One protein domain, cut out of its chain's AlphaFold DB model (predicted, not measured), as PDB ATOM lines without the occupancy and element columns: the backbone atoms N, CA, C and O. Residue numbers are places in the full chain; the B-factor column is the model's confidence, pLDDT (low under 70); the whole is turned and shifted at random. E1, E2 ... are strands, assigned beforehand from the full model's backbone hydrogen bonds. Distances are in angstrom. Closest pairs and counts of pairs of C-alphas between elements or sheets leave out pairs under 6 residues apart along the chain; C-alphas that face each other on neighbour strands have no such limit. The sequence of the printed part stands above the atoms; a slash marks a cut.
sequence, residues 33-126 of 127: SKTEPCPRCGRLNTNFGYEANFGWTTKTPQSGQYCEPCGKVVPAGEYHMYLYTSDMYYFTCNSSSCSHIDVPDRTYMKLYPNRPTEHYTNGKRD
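AT A GLANCE: This is residues 33 to 126 of the 127 residues of an uncharacterized protein of Lachnospiraceae bacterium A2 (UniProt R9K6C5). Three long antiparallel strands, E2, E3 and E4, lie side by side as a narrow, strongly twisted ribbon that makes the length of a rod, with a loop of residues 60 to 79 at one end and a loop of residues 93 to 106 at the other. Near the end with residues 93 to 106, E2 bends sharply, and its first residues pair with the short strand E1 in a small hairpin. The printed part has 94 residues with no named helix and four named strands, E1, E2, E3 and E4 along the chain, in one sheet of the order E1 - E2 - E3 - E4, all antiparallel; the class is all strand. The whole is only just loose, close to extended, with a radius of gyration of the C-alphas of 18.6 A and spans of 58 by 22 by 19 A.

HOW THE PARTS SIT: E3, residues 80 to 92, is an inner strand and forms a hairpin with E4, residues 107 to 121, an edge strand. Their directions stand at 164 degrees; N 89 and O 110 are 2.9 A apart and N 83 and O 118 3.0 A, both within hydrogen-bond range. E2, residues 44 to 59, is the other inner strand and forms a hairpin with E3, at 159 degrees between directions. Here N 51 and O 88 are 2.9 A apart and N 84 and O 57 3.0 A, within hydrogen-bond range. E2 bends by 95 degrees at residue 48, and its pairing is staggered: residues 44 to 46 pair with E1, residues 35 to 37, and residues 47 to 59 with E3. E1, the other edge strand, forms an antiparallel hairpin with E2; N 36 and O 45 are within hydrogen-bond range at 3.0 A. E1 and E4 are only just apart, their closest C-alphas being 8.2 A from each other. The four strands form a meander, each strand the antiparallel neighbour of the one before, and the sheet is curled like part of a barrel, the way across it turning by 144 degrees.

IN THESE COORDINATES: E1 begins at C-alpha 35, at (224.586, 239.735, 180.358). E2 measures 30.8 A from first to last C-alpha and ends at C-alpha 59, at (237.599, 216.453, 181.570). E3 measures 38.5 A. E4 measures 40.5 A and ends at C-alpha 121, at (243.019, 210.347, 172.557).

THE WHOLE: The C-alphas of Gly 77 and His 100, the two farthest apart, are 57.7 A from each other. The link from E1 to E2 is short; those from E2 to E3, with 20 residues, and from E3 to E4, with 14, are long. Within the first long link residues 66 to 67 pair antiparallel with residues 72 to 73, and residues 120 to 121 of E4 pair antiparallel with residues 124 to 125. The printed part has no cut, its mean pLDDT is 94.3, and no printed residue is under 70.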
ATOM      1  N   SER A  33     230.734 241.571 175.408       88.19
ATOM      2  CA  SER A  33     229.751 241.938 176.426       88.19
ATOM      3  C   SER A  33     228.882 240.731 176.798       88.19
ATOM      4  O   SER A  33     228.324 240.053 175.929       88.19
ATOM      5  N   LYS A  34     228.796 240.445 178.096       92.31
ATOM      6  CA  LYS A  34     227.973 239.388 178.680       92.31
ATOM      7  C   LYS A  34     226.874 240.006 179.519       92.31
ATOM      8  O   LYS A  34     227.070 241.034 180.167       92.31
ATOM      9  N   THR A  35     225.729 239.338 179.543       95.25
ATOM     10  CA  THR A  35     224.586 239.735 180.358       95.25
ATOM     11  C   THR A  35     224.185 238.573 181.247       95.25
ATOM     12  O   THR A  35     223.910 237.487 180.750       95.25
ATOM     13  N   GLU A  36     224.121 238.812 182.554       96.25
ATOM     14  CA  GLU A  36     223.716 237.810 183.542       96.25
ATOM     15  C   GLU A  36     222.668 238.390 184.492       96.25
ATOM     16  O   GLU A  36     222.782 239.557 184.899       96.25
ATOM     17  N   PRO A  37     221.658 237.601 184.893       97.25
ATOM     18  CA  PRO A  37     220.734 238.012 185.934       97.25
ATOM     19  C   PRO A  37     221.476 238.174 187.261       97.25
ATOM     20  O   PRO A  37     222.301 237.349 187.651       97.25
ATOM     21  N   CYS A  38     221.151 239.238 187.992       96.94
ATOM     22  CA  CYS A  38     221.578 239.384 189.373       96.94
ATOM     23  C   CYS A  38     221.075 238.174 190.175       96.94
ATOM     24  O   CYS A  38     219.865 237.931 190.179       96.94
ATOM     25  N   PRO A  39     221.935 237.477 190.934       96.81
ATOM     26  CA  PRO A  39     221.534 236.285 191.686       96.81
ATOM     27  C   PRO A  39     220.522 236.567 192.808       96.81
ATOM     28  O   PRO A  39     219.982 235.638 193.393       96.81
ATOM     29  N   ARG A  40     220.267 237.844 193.129       95.81
ATOM     30  CA  ARG A  40     219.372 238.263 194.219       95.81
ATOM     31  C   ARG A  40     218.034 238.783 193.724       95.81
ATOM     32  O   ARG A  40     217.006 238.441 194.285       95.81
ATOM     33  N   CYS A  41     218.051 239.633 192.697       96.81
ATOM     34  CA  CYS A  41     216.837 240.291 192.198       96.81
ATOM     35  C   CYS A  41     216.467 239.912 190.761       96.81
ATOM     36  O   CYS A  41     215.497 240.441 190.230       96.81
ATOM     37  N   GLY A  42     217.255 239.067 190.090       97.06
ATOM     38  CA  GLY A  42     216.998 238.617 188.720       97.06
ATOM     39  C   GLY A  42     217.213 239.671 187.628       97.06
ATOM     40  O   GLY A  42     217.226 239.320 186.451       97.06
ATOM     41  N   ARG A  43     217.423 240.951 187.972       97.25
ATOM     42  CA  ARG A  43     217.684 242.005 186.981       97.25
ATOM     43  C   ARG A  43     218.927 241.671 186.164       97.25
ATOM     44  O   ARG A  43     219.984 241.440 186.742       97.25
ATOM     45  N   LEU A  44     218.801 241.713 184.842       97.38
ATOM     46  CA  LEU A  44     219.922 241.550 183.922       97.38
ATOM     47  C   LEU A  44     220.918 242.705 184.076       97.38
ATOM     48  O   LEU A  44     220.527 243.874 184.032       97.38
ATOM     49  N   ASN A  45     222.196 242.370 184.239       96.31
ATOM     50  CA  ASN A  45     223.293 243.332 184.250       96.31
ATOM     51  C   ASN A  45     224.316 242.949 183.191       96.31
ATOM     52  O   ASN A  45     224.572 241.767 182.959       96.31
ATOM     53  N   THR A  46     224.917 243.965 182.590       95.56
ATOM     54  CA  THR A  46     226.055 243.808 181.690       95.56
ATOM     55  C   THR A  46     227.345 243.808 182.499       95.56
ATOM     56  O   THR A  46     227.451 244.536 183.491       95.56
ATOM     57  N   ASN A  47     228.315 242.985 182.109       94.38
ATOM     58  CA  ASN A  47     229.612 242.959 182.775       94.38
ATOM     59  C   ASN A  47     230.340 244.311 182.629       94.38
ATOM     60  O   ASN A  47     230.218 244.989 181.611       94.38
ATOM     61  N   PHE A  48     231.123 244.687 183.639       91.94
ATOM     62  CA  PHE A  48     231.986 245.878 183.608       91.94
ATOM     63  C   PHE A  48     233.475 245.525 183.525       91.94
ATOM     64  O   PHE A  48     234.296 246.379 183.206       91.94
ATOM     65  N   GLY A  49     233.820 244.277 183.839       90.69
ATOM     66  CA  GLY A  49     235.189 243.782 183.857       90.69
ATOM     67  C   GLY A  49     235.275 242.374 183.290       90.69
ATOM     68  O   GLY A  49     234.265 241.669 183.171       90.69
ATOM     69  N   TYR A  50     236.496 241.986 182.947       90.44
ATOM     70  CA  TYR A  50     236.830 240.713 182.329       90.44
ATOM     71  C   TYR A  50     238.268 240.327 182.680       90.44
ATOM     72  O   TYR A  50     239.149 241.185 182.693       90.44
ATOM     73  N   GLU A  51     238.498 239.039 182.906       92.00
ATOM     74  CA  GLU A  51     239.819 238.446 183.081       92.00
ATOM     75  C   GLU A  51     239.917 237.150 182.266       92.00
ATOM     76  O   GLU A  51     239.172 236.190 182.490       92.00
ATOM     77  N   ALA A  52     240.820 237.151 181.282       89.69
ATOM     78  CA  ALA A  52     241.023 236.038 180.361       89.69
ATOM     79  C   ALA A  52     241.712 234.853 181.040       89.69
ATOM     80  O   ALA A  52     242.654 235.047 181.805       89.69
ATOM     81  N   ASN A  53     241.328 233.629 180.671       87.12
ATOM     82  CA  ASN A  53     241.978 232.385 181.102       87.12
ATOM     83  C   ASN A  53     242.122 232.250 182.630       87.12
ATOM     84  O   ASN A  53     243.089 231.660 183.115       87.12
ATOM     85  N   PHE A  54     241.152 232.786 183.373       92.69
ATOM     86  CA  PHE A  54     241.116 232.746 184.832       92.69
ATOM     87  C   PHE A  54     241.123 231.308 185.368       92.69
ATOM     88  O   PHE A  54     241.832 230.982 186.317       92.69
ATOM     89  N   GLY A  55     240.306 230.440 184.767       89.81
ATOM     90  CA  GLY A  55     240.119 229.057 185.197       89.81
ATOM     91  C   GLY A  55     240.625 228.049 184.173       89.81
ATOM     92  O   GLY A  55     240.582 228.305 182.972       89.81
ATOM     93  N   TRP A  56     241.056 226.885 184.657       91.69
ATOM     94  CA  TRP A  56     241.484 225.746 183.844       91.69
ATOM     95  C   TRP A  56     240.734 224.510 184.326       91.69
ATOM     96  O   TRP A  56     240.631 224.269 185.530       91.69
ATOM     97  N   THR A  57     240.157 223.737 183.413       91.12
ATOM     98  CA  THR A  57     239.443 222.510 183.772       91.12
ATOM     99  C   THR A  57     239.729 221.409 182.774       91.12
ATOM    100  O   THR A  57     239.636 221.603 181.563       91.12
ATOM    101  N   THR A  58     240.027 220.232 183.316       93.31
ATOM    102  CA  THR A  58     240.273 219.017 182.552       93.31
ATOM    103  C   THR A  58     239.091 218.071 182.713       93.31
ATOM    104  O   THR A  58     238.660 217.795 183.833       93.31
ATOM    105  N   LYS A  59     238.581 217.545 181.599       94.69
ATOM    106  CA  LYS A  59     237.599 216.453 181.570       94.69
ATOM    107  C   LYS A  59     238.226 215.224 180.917       94.69
ATOM    108  O   LYS A  59     238.945 215.347 179.929       94.69
ATOM    109  N   THR A  60     237.932 214.046 181.460       96.44
ATOM    110  CA  THR A  60     238.538 212.764 181.059       96.44
ATOM    111  C   THR A  60     237.475 211.699 180.754       96.44
ATOM    112  O   THR A  60     237.373 210.704 181.483       96.44
ATOM    113  N   PRO A  61     236.627 211.895 179.723       96.94
ATOM    114  CA  PRO A  61     235.590 210.922 179.409       96.94
ATOM    115  C   PRO A  61     236.198 209.566 179.025       96.94
ATOM    116  O   PRO A  61     237.110 209.460 178.203       96.94
ATOM    117  N   GLN A  62     235.662 208.517 179.633       97.62
ATOM    118  CA  GLN A  62     236.021 207.131 179.354       97.62
ATOM    119  C   GLN A  62     235.163 206.560 178.221       97.62
ATOM    120  O   GLN A  62     234.158 207.158 177.833       97.62
ATOM    121  N   SER A  63     235.527 205.373 177.728       97.44
ATOM    122  CA  SER A  63     234.708 204.588 176.795       97.44
ATOM    123  C   SER A  63     233.228 204.584 177.204       97.44
ATOM    124  O   SER A  63     232.890 204.316 178.358       97.44
ATOM    125  N   GLY A  64     232.337 204.882 176.257       97.44
ATOM    126  CA  GLY A  64     230.893 204.961 176.503       97.44
ATOM    127  C   GLY A  64     230.396 206.294 177.078       97.44
ATOM    128  O   GLY A  64     229.187 206.505 177.138       97.44
ATOM    129  N   GLN A  65     231.282 207.223 177.448       98.12
ATOM    130  CA  GLN A  65     230.908 208.581 177.854       98.12
ATOM    131  C   GLN A  65     230.944 209.547 176.667       98.12
ATOM    132  O   GLN A  65     231.621 209.312 175.671       98.12
ATOM    133  N   TYR A  66     230.201 210.648 176.756       97.06
ATOM    134  CA  TYR A  66     230.189 211.670 175.712       97.06
ATOM    135  C   TYR A  66     231.443 212.549 175.780       97.06
ATOM    136  O   TYR A  66     231.755 213.131 176.823       97.06
ATOM    137  N   CYS A  67     232.142 212.678 174.654       95.62
ATOM    138  CA  CYS A  67     233.222 213.632 174.473       95.62
ATOM    139  C   CYS A  67     232.675 214.886 173.779       95.62
ATOM    140  O   CYS A  67     232.337 214.865 172.595       95.62
ATOM    141  N   GLU A  68     232.580 215.981 174.536       92.94
ATOM    142  CA  GLU A  68     232.043 217.265 174.074       92.94
ATOM    143  C   GLU A  68     232.822 217.854 172.880       92.94
ATOM    144  O   GLU A  68     232.171 218.190 171.889       92.94
ATOM    145  N   PRO A  69     234.172 217.891 172.884       92.94
ATOM    146  CA  PRO A  69     234.947 218.326 171.719       92.94
ATOM    147  C   PRO A  69     234.706 217.484 170.462       92.94
ATOM    148  O   PRO A  69     234.599 218.030 169.368       92.94
ATOM    149  N   CYS A  70     234.608 216.157 170.601       93.12
ATOM    150  CA  CYS A  70     234.384 215.275 169.455       93.12
ATOM    151  C   CYS A  70     232.930 215.276 168.960       93.12
ATOM    152  O   CYS A  70     232.662 214.743 167.884       93.12
ATOM    153  N   GLY A  71     231.986 215.786 169.756       94.56
ATOM    154  CA  GLY A  71     230.559 215.740 169.445       94.56
ATOM    155  C   GLY A  71     229.963 214.325 169.436       94.56
ATOM    156  O   GLY A  71     228.941 214.096 168.791       94.56
ATOM    157  N   LYS A  72     230.616 213.347 170.081       96.12
ATOM    158  CA  LYS A  72     230.238 211.922 170.020       96.12
ATOM    159  C   LYS A  72     230.640 211.148 171.275       96.12
ATOM    160  O   LYS A  72     231.424 211.622 172.093       96.12
ATOM    161  N   VAL A  73     230.105 209.935 171.409       97.94
ATOM    162  CA  VAL A  73     230.493 208.984 172.463       97.94
ATOM    163  C   VAL A  73     231.904 208.450 172.203       97.94
ATOM    164  O   VAL A  73     232.249 208.143 171.061       97.94
ATOM    165  N   VAL A  74     232.710 208.342 173.261       98.00
ATOM    166  CA  VAL A  74     234.063 207.778 173.223       98.00
ATOM    167  C   VAL A  74     233.986 206.294 172.834       98.00
ATOM    168  O   VAL A  74     233.277 205.534 173.510       98.00
ATOM    169  N   PRO A  75     234.689 205.865 171.768       97.44
ATOM    170  CA  PRO A  75     234.731 204.471 171.335       97.44
ATOM    171  C   PRO A  75     235.208 203.506 172.427       97.44
ATOM    172  O   PRO A  75     235.942 203.875 173.342       97.44
ATOM    173  N   ALA A  76     234.806 202.240 172.310       97.25
ATOM    174  CA  ALA A  76     235.267 201.193 173.215       97.25
ATOM    175  C   ALA A  76     236.791 201.017 173.125       97.25
ATOM    176  O   ALA A  76     237.343 200.909 172.033       97.25
ATOM    177  N   GLY A  77     237.458 200.959 174.280       96.06
ATOM    178  CA  GLY A  77     238.916 200.840 174.365       96.06
ATOM    179  C   GLY A  77     239.658 202.171 174.231       96.06
ATOM    180  O   GLY A  77     240.884 202.183 174.311       96.06
ATOM    181  N   GLU A  78     238.941 203.284 174.064       96.88
ATOM    182  CA  GLU A  78     239.509 204.627 174.104       96.88
ATOM    183  C   GLU A  78     239.163 205.340 175.414       96.88
ATOM    184  O   GLU A  78     238.099 205.135 176.011       96.88
ATOM    185  N   TYR A  79     240.054 206.230 175.836       96.44
ATOM    186  CA  TYR A  79     239.730 207.324 176.738       96.44
ATOM    187  C   TYR A  79     240.174 208.629 176.094       96.44
ATOM    188  O   TYR A  79     241.232 208.697 175.454       96.44
ATOM    189  N   HIS A  80     239.372 209.670 176.274       97.19
ATOM    190  CA  HIS A  80     239.741 211.006 175.829       97.19
ATOM    191  C   HIS A  80     240.047 211.886 177.036       97.19
ATOM    192  O   HIS A  80     239.607 211.636 178.160       97.19
ATOM    193  N   MET A  81     240.825 212.929 176.802       96.50
ATOM    194  CA  MET A  81     241.063 213.999 177.758       96.50
ATOM    195  C   MET A  81     241.017 215.315 177.008       96.50
ATOM    196  O   MET A  81     241.625 215.445 175.952       96.50
ATOM    197  N   TYR A  82     240.335 216.305 177.562       94.50
ATOM    198  CA  TYR A  82     240.361 217.645 177.007       94.50
ATOM    199  C   TYR A  82     240.399 218.701 178.092       94.50
ATOM    200  O   TYR A  82     239.861 218.532 179.190       94.50
ATOM    201  N   LEU A  83     241.062 219.792 177.741       92.12
ATOM    202  CA  LEU A  83     241.277 220.951 178.582       92.12
ATOM    203  C   LEU A  83     240.504 222.121 177.989       92.12
ATOM    204  O   LEU A  83     240.595 222.392 176.791       92.12
ATOM    205  N   TYR A  84     239.770 222.830 178.832       89.62
ATOM    206  CA  TYR A  84     239.207 224.126 178.482       89.62
ATOM    207  C   TYR A  84     239.590 225.154 179.537       89.62
ATOM    208  O   TYR A  84     239.673 224.855 180.734       89.62
ATOM    209  N   THR A  85     239.833 226.377 179.077       91.25
ATOM    210  CA  THR A  85     239.966 227.528 179.963       91.25
ATOM    211  C   THR A  85     238.592 228.138 180.215       91.25
ATOM    212  O   THR A  85     237.613 227.837 179.531       91.25
ATOM    213  N   SER A  86     238.478 228.962 181.243       92.75
ATOM    214  CA  SER A  86     237.297 229.781 181.481       92.75
ATOM    215  C   SER A  86     237.720 231.204 181.759       92.75
ATOM    216  O   SER A  86     238.681 231.443 182.491       92.75
ATOM    217  N   ASP A  87     236.962 232.132 181.208       93.25
ATOM    218  CA  ASP A  87     237.140 233.550 181.447       93.25
ATOM    219  C   ASP A  87     236.239 233.999 182.596       93.25
ATOM    220  O   ASP A  87     235.088 233.559 182.703       93.25
ATOM    221  N   MET A  88     236.745 234.893 183.444       95.00
ATOM    222  CA  MET A  88     235.967 235.485 184.528       95.00
ATOM    223  C   MET A  88     235.374 236.815 184.080       95.00
ATOM    224  O   MET A  88     236.079 237.699 183.598       95.00
ATOM    225  N   TYR A  89     234.071 236.974 184.279       95.31
ATOM    226  CA  TYR A  89     233.354 238.214 184.009       95.31
ATOM    227  C   TYR A  89     232.799 238.788 185.307       95.31
ATOM    228  O   TYR A  89     232.249 238.056 186.132       95.31
ATOM    229  N   TYR A  90     232.919 240.106 185.461       95.69
ATOM    230  CA  TYR A  90     232.524 240.834 186.665       95.69
ATOM    231  C   TYR A  90     231.295 241.699 186.392       95.69
ATOM    232  O   TYR A  90     231.250 242.439 185.406       95.69
ATOM    233  N   PHE A  91     230.307 241.628 187.279       97.00
ATOM    234  CA  PHE A  91     229.012 242.291 187.156       97.00
ATOM    235  C   PHE A  91     228.679 243.041 188.437       97.00
ATOM    236  O   PHE A  91     229.018 242.583 189.523       97.00
ATOM    237  N   THR A  92     227.948 244.147 188.330       96.94
ATOM    238  CA  THR A  92     227.418 244.871 189.493       96.94
ATOM    239  C   THR A  92     225.936 245.131 189.289       96.94
ATOM    240  O   THR A  92     225.522 245.645 188.250       96.94
ATOM    241  N   CYS A  93     225.121 244.787 190.286       97.25
ATOM    242  CA  CYS A  93     223.691 245.061 190.236       97.25
ATOM    243  C   CYS A  93     223.380 246.494 190.685       97.25
ATOM    244  O   CYS A  93     223.488 246.820 191.866       97.25
ATOM    245  N   ASN A  94     222.889 247.319 189.759       93.31
ATOM    246  CA  ASN A  94     222.431 248.686 190.045       93.31
ATOM    247  C   ASN A  94     220.896 248.796 190.149       93.31
ATOM    248  O   ASN A  94     220.330 249.875 189.986       93.31
ATOM    249  N   SER A  95     220.198 247.682 190.397       95.38
ATOM    250  CA  SER A  95     218.744 247.699 190.593       95.38
ATOM    251  C   SER A  95     218.347 248.436 191.870       95.38
ATOM    252  O   SER A  95     219.012 248.287 192.897       95.38
ATOM    253  N   SER A  96     217.197 249.116 191.853       95.94
ATOM    254  CA  SER A  96     216.558 249.644 193.067       95.94
ATOM    255  C   SER A  96     216.268 248.535 194.082       95.94
ATOM    256  O   SER A  96     216.456 248.726 195.277       95.94
ATOM    257  N   SER A  97     215.933 247.325 193.623       96.62
ATOM    258  CA  SER A  97     215.744 246.152 194.490       96.62
ATOM    259  C   SER A  97     216.998 245.746 195.268       96.62
ATOM    260  O   SER A  97     216.891 245.005 196.236       96.62
ATOM    261  N   CYS A  98     218.183 246.204 194.859       96.44
ATOM    262  CA  CYS A  98     219.439 245.944 195.555       96.44
ATOM    263  C   CYS A  98     220.074 247.222 196.113       96.44
ATOM    264  O   CYS A  98     221.171 247.136 196.641       96.44
ATOM    265  N   SER A  99     219.443 248.398 196.021       94.94
ATOM    266  CA  SER A  99     220.087 249.673 196.385       94.94
ATOM    267  C   SER A  99     220.426 249.811 197.870       94.94
ATOM    268  O   SER A  99     221.200 250.688 198.227       94.94
ATOM    269  N   HIS A 100     219.843 248.963 198.718       95.94
ATOM    270  CA  HIS A 100     220.116 248.882 200.153       95.94
ATOM    271  C   HIS A 100     221.361 248.043 200.494       95.94
ATOM    272  O   HIS A 100     221.705 247.927 201.664       95.94
ATOM    273  N   ILE A 101     221.999 247.420 199.500       95.81
ATOM    274  CA  ILE A 101     223.211 246.613 199.656       95.81
ATOM    275  C   ILE A 101     224.406 247.437 199.166       95.81
ATOM    276  O   ILE A 101     224.317 248.097 198.125       95.81
ATOM    277  N   ASP A 102     225.535 247.364 199.864       96.00
ATOM    278  CA  ASP A 102     226.741 248.095 199.478       96.00
ATOM    279  C   ASP A 102     227.282 247.663 198.105       96.00
ATOM    280  O   ASP A 102     227.098 246.534 197.651       96.00
ATOM    281  N   VAL A 103     227.940 248.585 197.387       92.50
ATOM    282  CA  VAL A 103     228.472 248.335 196.026       92.50
ATOM    283  C   VAL A 103     229.347 247.074 195.943       92.50
ATOM    284  O   VAL A 103     229.105 246.280 195.027       92.50
ATOM    285  N   PRO A 104     230.325 246.846 196.848       93.81
ATOM    286  CA  PRO A 104     231.167 245.653 196.779       93.81
ATOM    287  C   PRO A 104     230.325 244.386 196.891       93.81
ATOM    288  O   PRO A 104     230.464 243.472 196.084       93.81
ATOM    289  N   ASP A 105     229.348 244.397 197.794       94.81
ATOM    290  CA  ASP A 105     228.455 243.269 197.986       94.81
ATOM    291  C   ASP A 105     227.487 243.106 196.823       94.81
ATOM    292  O   ASP A 105     227.042 242.000 196.582       94.81
ATOM    293  N   ARG A 106     227.145 244.135 196.045       95.44
ATOM    294  CA  ARG A 106     226.323 244.003 194.819       95.44
ATOM    295  C   ARG A 106     227.091 243.450 193.622       95.44
ATOM    296  O   ARG A 106     226.479 243.231 192.570       95.44
ATOM    297  N   THR A 107     228.396 243.247 193.769       96.56
ATOM    298  CA  THR A 107     229.261 242.720 192.722       96.56
ATOM    299  C   THR A 107     229.257 241.196 192.750       96.56
ATOM    300  O   THR A 107     229.240 240.570 193.807       96.56
ATOM    301  N   TYR A 108     229.215 240.583 191.575       96.69
ATOM    302  CA  TYR A 108     229.236 239.136 191.413       96.69
ATOM    303  C   TYR A 108     230.014 238.753 190.161       96.69
ATOM    304  O   TYR A 108     230.215 239.566 189.257       96.69
ATOM    305  N   MET A 109     230.471 237.506 190.134       95.81
ATOM    306  CA  MET A 109     231.344 236.995 189.090       95.81
ATOM    307  C   MET A 109     230.742 235.756 188.431       95.81
ATOM    308  O   MET A 109     230.029 234.980 189.076       95.81
ATOM    309  N   LYS A 110     231.012 235.581 187.140       95.69
ATOM    310  CA  LYS A 110     230.572 234.420 186.368       95.69
ATOM    311  C   LYS A 110     231.716 233.920 185.502       95.69
ATOM    312  O   LYS A 110     232.310 234.694 184.753       95.69
ATOM    313  N   LEU A 111     231.973 232.619 185.591       94.19
ATOM    314  CA  LEU A 111     232.875 231.926 184.682       94.19
ATOM    315  C   LEU A 111     232.139 231.568 183.394       94.19
ATOM    316  O   LEU A 111     231.050 230.988 183.438       94.19
ATOM    317  N   TYR A 112     232.766 231.873 182.262       91.69
ATOM    318  CA  TYR A 112     232.339 231.418 180.945       91.69
ATOM    319  C   TYR A 112     233.389 230.466 180.381       91.69
ATOM    320  O   TYR A 112     234.533 230.885 180.202       91.69
ATOM    321  N   PRO A 113     233.032 229.200 180.100       89.25
ATOM    322  CA  PRO A 113     233.969 228.267 179.500       89.25
ATOM    323  C   PRO A 113     234.299 228.700 178.072       89.25
ATOM    324  O   PRO A 113     233.412 229.008 177.271       89.25
ATOM    325  N   ASN A 114     235.589 228.703 177.763       88.81
ATOM    326  CA  ASN A 114     236.092 228.854 176.410       88.81
ATOM    327  C   ASN A 114     235.993 227.524 175.668       88.81
ATOM    328  O   ASN A 114     235.692 226.471 176.236       88.81
ATOM    329  N   ARG A 115     236.269 227.569 174.363       86.56
ATOM    330  CA  ARG A 115     236.408 226.338 173.588       86.56
ATOM    331  C   ARG A 115     237.570 225.502 174.142       86.56
ATOM    332  O   ARG A 115     238.556 226.086 174.598       86.56
ATOM    333  N   PRO A 116     237.476 224.164 174.073       88.44
ATOM    334  CA  PRO A 116     238.594 223.288 174.388       88.44
ATOM    335  C   PRO A 116     239.846 223.715 173.617       88.44
ATOM    336  O   PRO A 116     239.784 223.941 172.407       88.44
ATOM    337  N   THR A 117     240.958 223.868 174.327       85.50
ATOM    338  CA  THR A 117     242.251 224.281 173.758       85.50
ATOM    339  C   THR A 117     243.142 223.087 173.460       85.50
ATOM    340  O   THR A 117     244.014 223.171 172.600       85.50
ATOM    341  N   GLU A 118     242.913 221.973 174.152       91.12
ATOM    342  CA  GLU A 118     243.642 220.730 173.952       91.12
ATOM    343  C   GLU A 118     242.681 219.546 173.982       91.12
ATOM    344  O   GLU A 118     241.761 219.501 174.806       91.12
ATOM    345  N   HIS A 119     242.935 218.570 173.114       95.56
ATOM    346  CA  HIS A 119     242.280 217.271 173.109       95.56
ATOM    347  C   HIS A 119     243.343 216.176 172.969       95.56
ATOM    348  O   HIS A 119     244.385 216.372 172.335       95.56
ATOM    349  N   TYR A 120     243.099 215.053 173.636       96.00
ATOM    350  CA  TYR A 120     243.956 213.883 173.626       96.00
ATOM    351  C   TYR A 120     243.110 212.625 173.508       96.00
ATOM    352  O   TYR A 120     242.176 212.431 174.289       96.00
ATOM    353  N   THR A 121     243.533 211.716 172.637       96.31
ATOM    354  CA  THR A 121     243.019 210.347 172.557       96.31
ATOM    355  C   THR A 121     244.110 209.391 173.012       96.31
ATOM    356  O   THR A 121     245.214 209.385 172.464       96.31
ATOM    357  N   ASN A 122     243.830 208.587 174.040       95.88
ATOM    358  CA  ASN A 122     244.773 207.610 174.595       95.88
ATOM    359  C   ASN A 122     246.158 208.210 174.915       95.88
ATOM    360  O   ASN A 122     247.202 207.631 174.611       95.88
ATOM    361  N   GLY A 123     246.161 209.423 175.479       92.62
ATOM    362  CA  GLY A 123     247.375 210.141 175.875       92.62
ATOM    363  C   GLY A 123     248.131 210.834 174.735       92.62
ATOM    364  O   GLY A 123     249.149 211.469 174.998       92.62
ATOM    365  N   LYS A 124     247.652 210.765 173.487       94.25
ATOM    366  CA  LYS A 124     248.238 211.482 172.346       94.25
ATOM    367  C   LYS A 124     247.414 212.715 172.010       94.25
ATOM    368  O   LYS A 124     246.207 212.591 171.837       94.25
ATOM    369  N   ARG A 125     248.069 213.875 171.896       91.94
ATOM    370  CA  ARG A 125     247.426 215.109 171.427       91.94
ATOM    371  C   ARG A 125     247.025 214.933 169.962       91.94
ATOM    372  O   ARG A 125     247.853 214.515 169.155       91.94
ATOM    373  N   ASP A 126     245.776 215.230 169.643       87.31
ATOM    374  CA  ASP A 126     245.170 215.025 168.320       87.31
ATOM    375  C   ASP A 126     244.428 216.274 167.799       87.31
ATOM    376  O   ASP A 126     243.701 216.194 166.806       87.31
TER     377      ASP A 126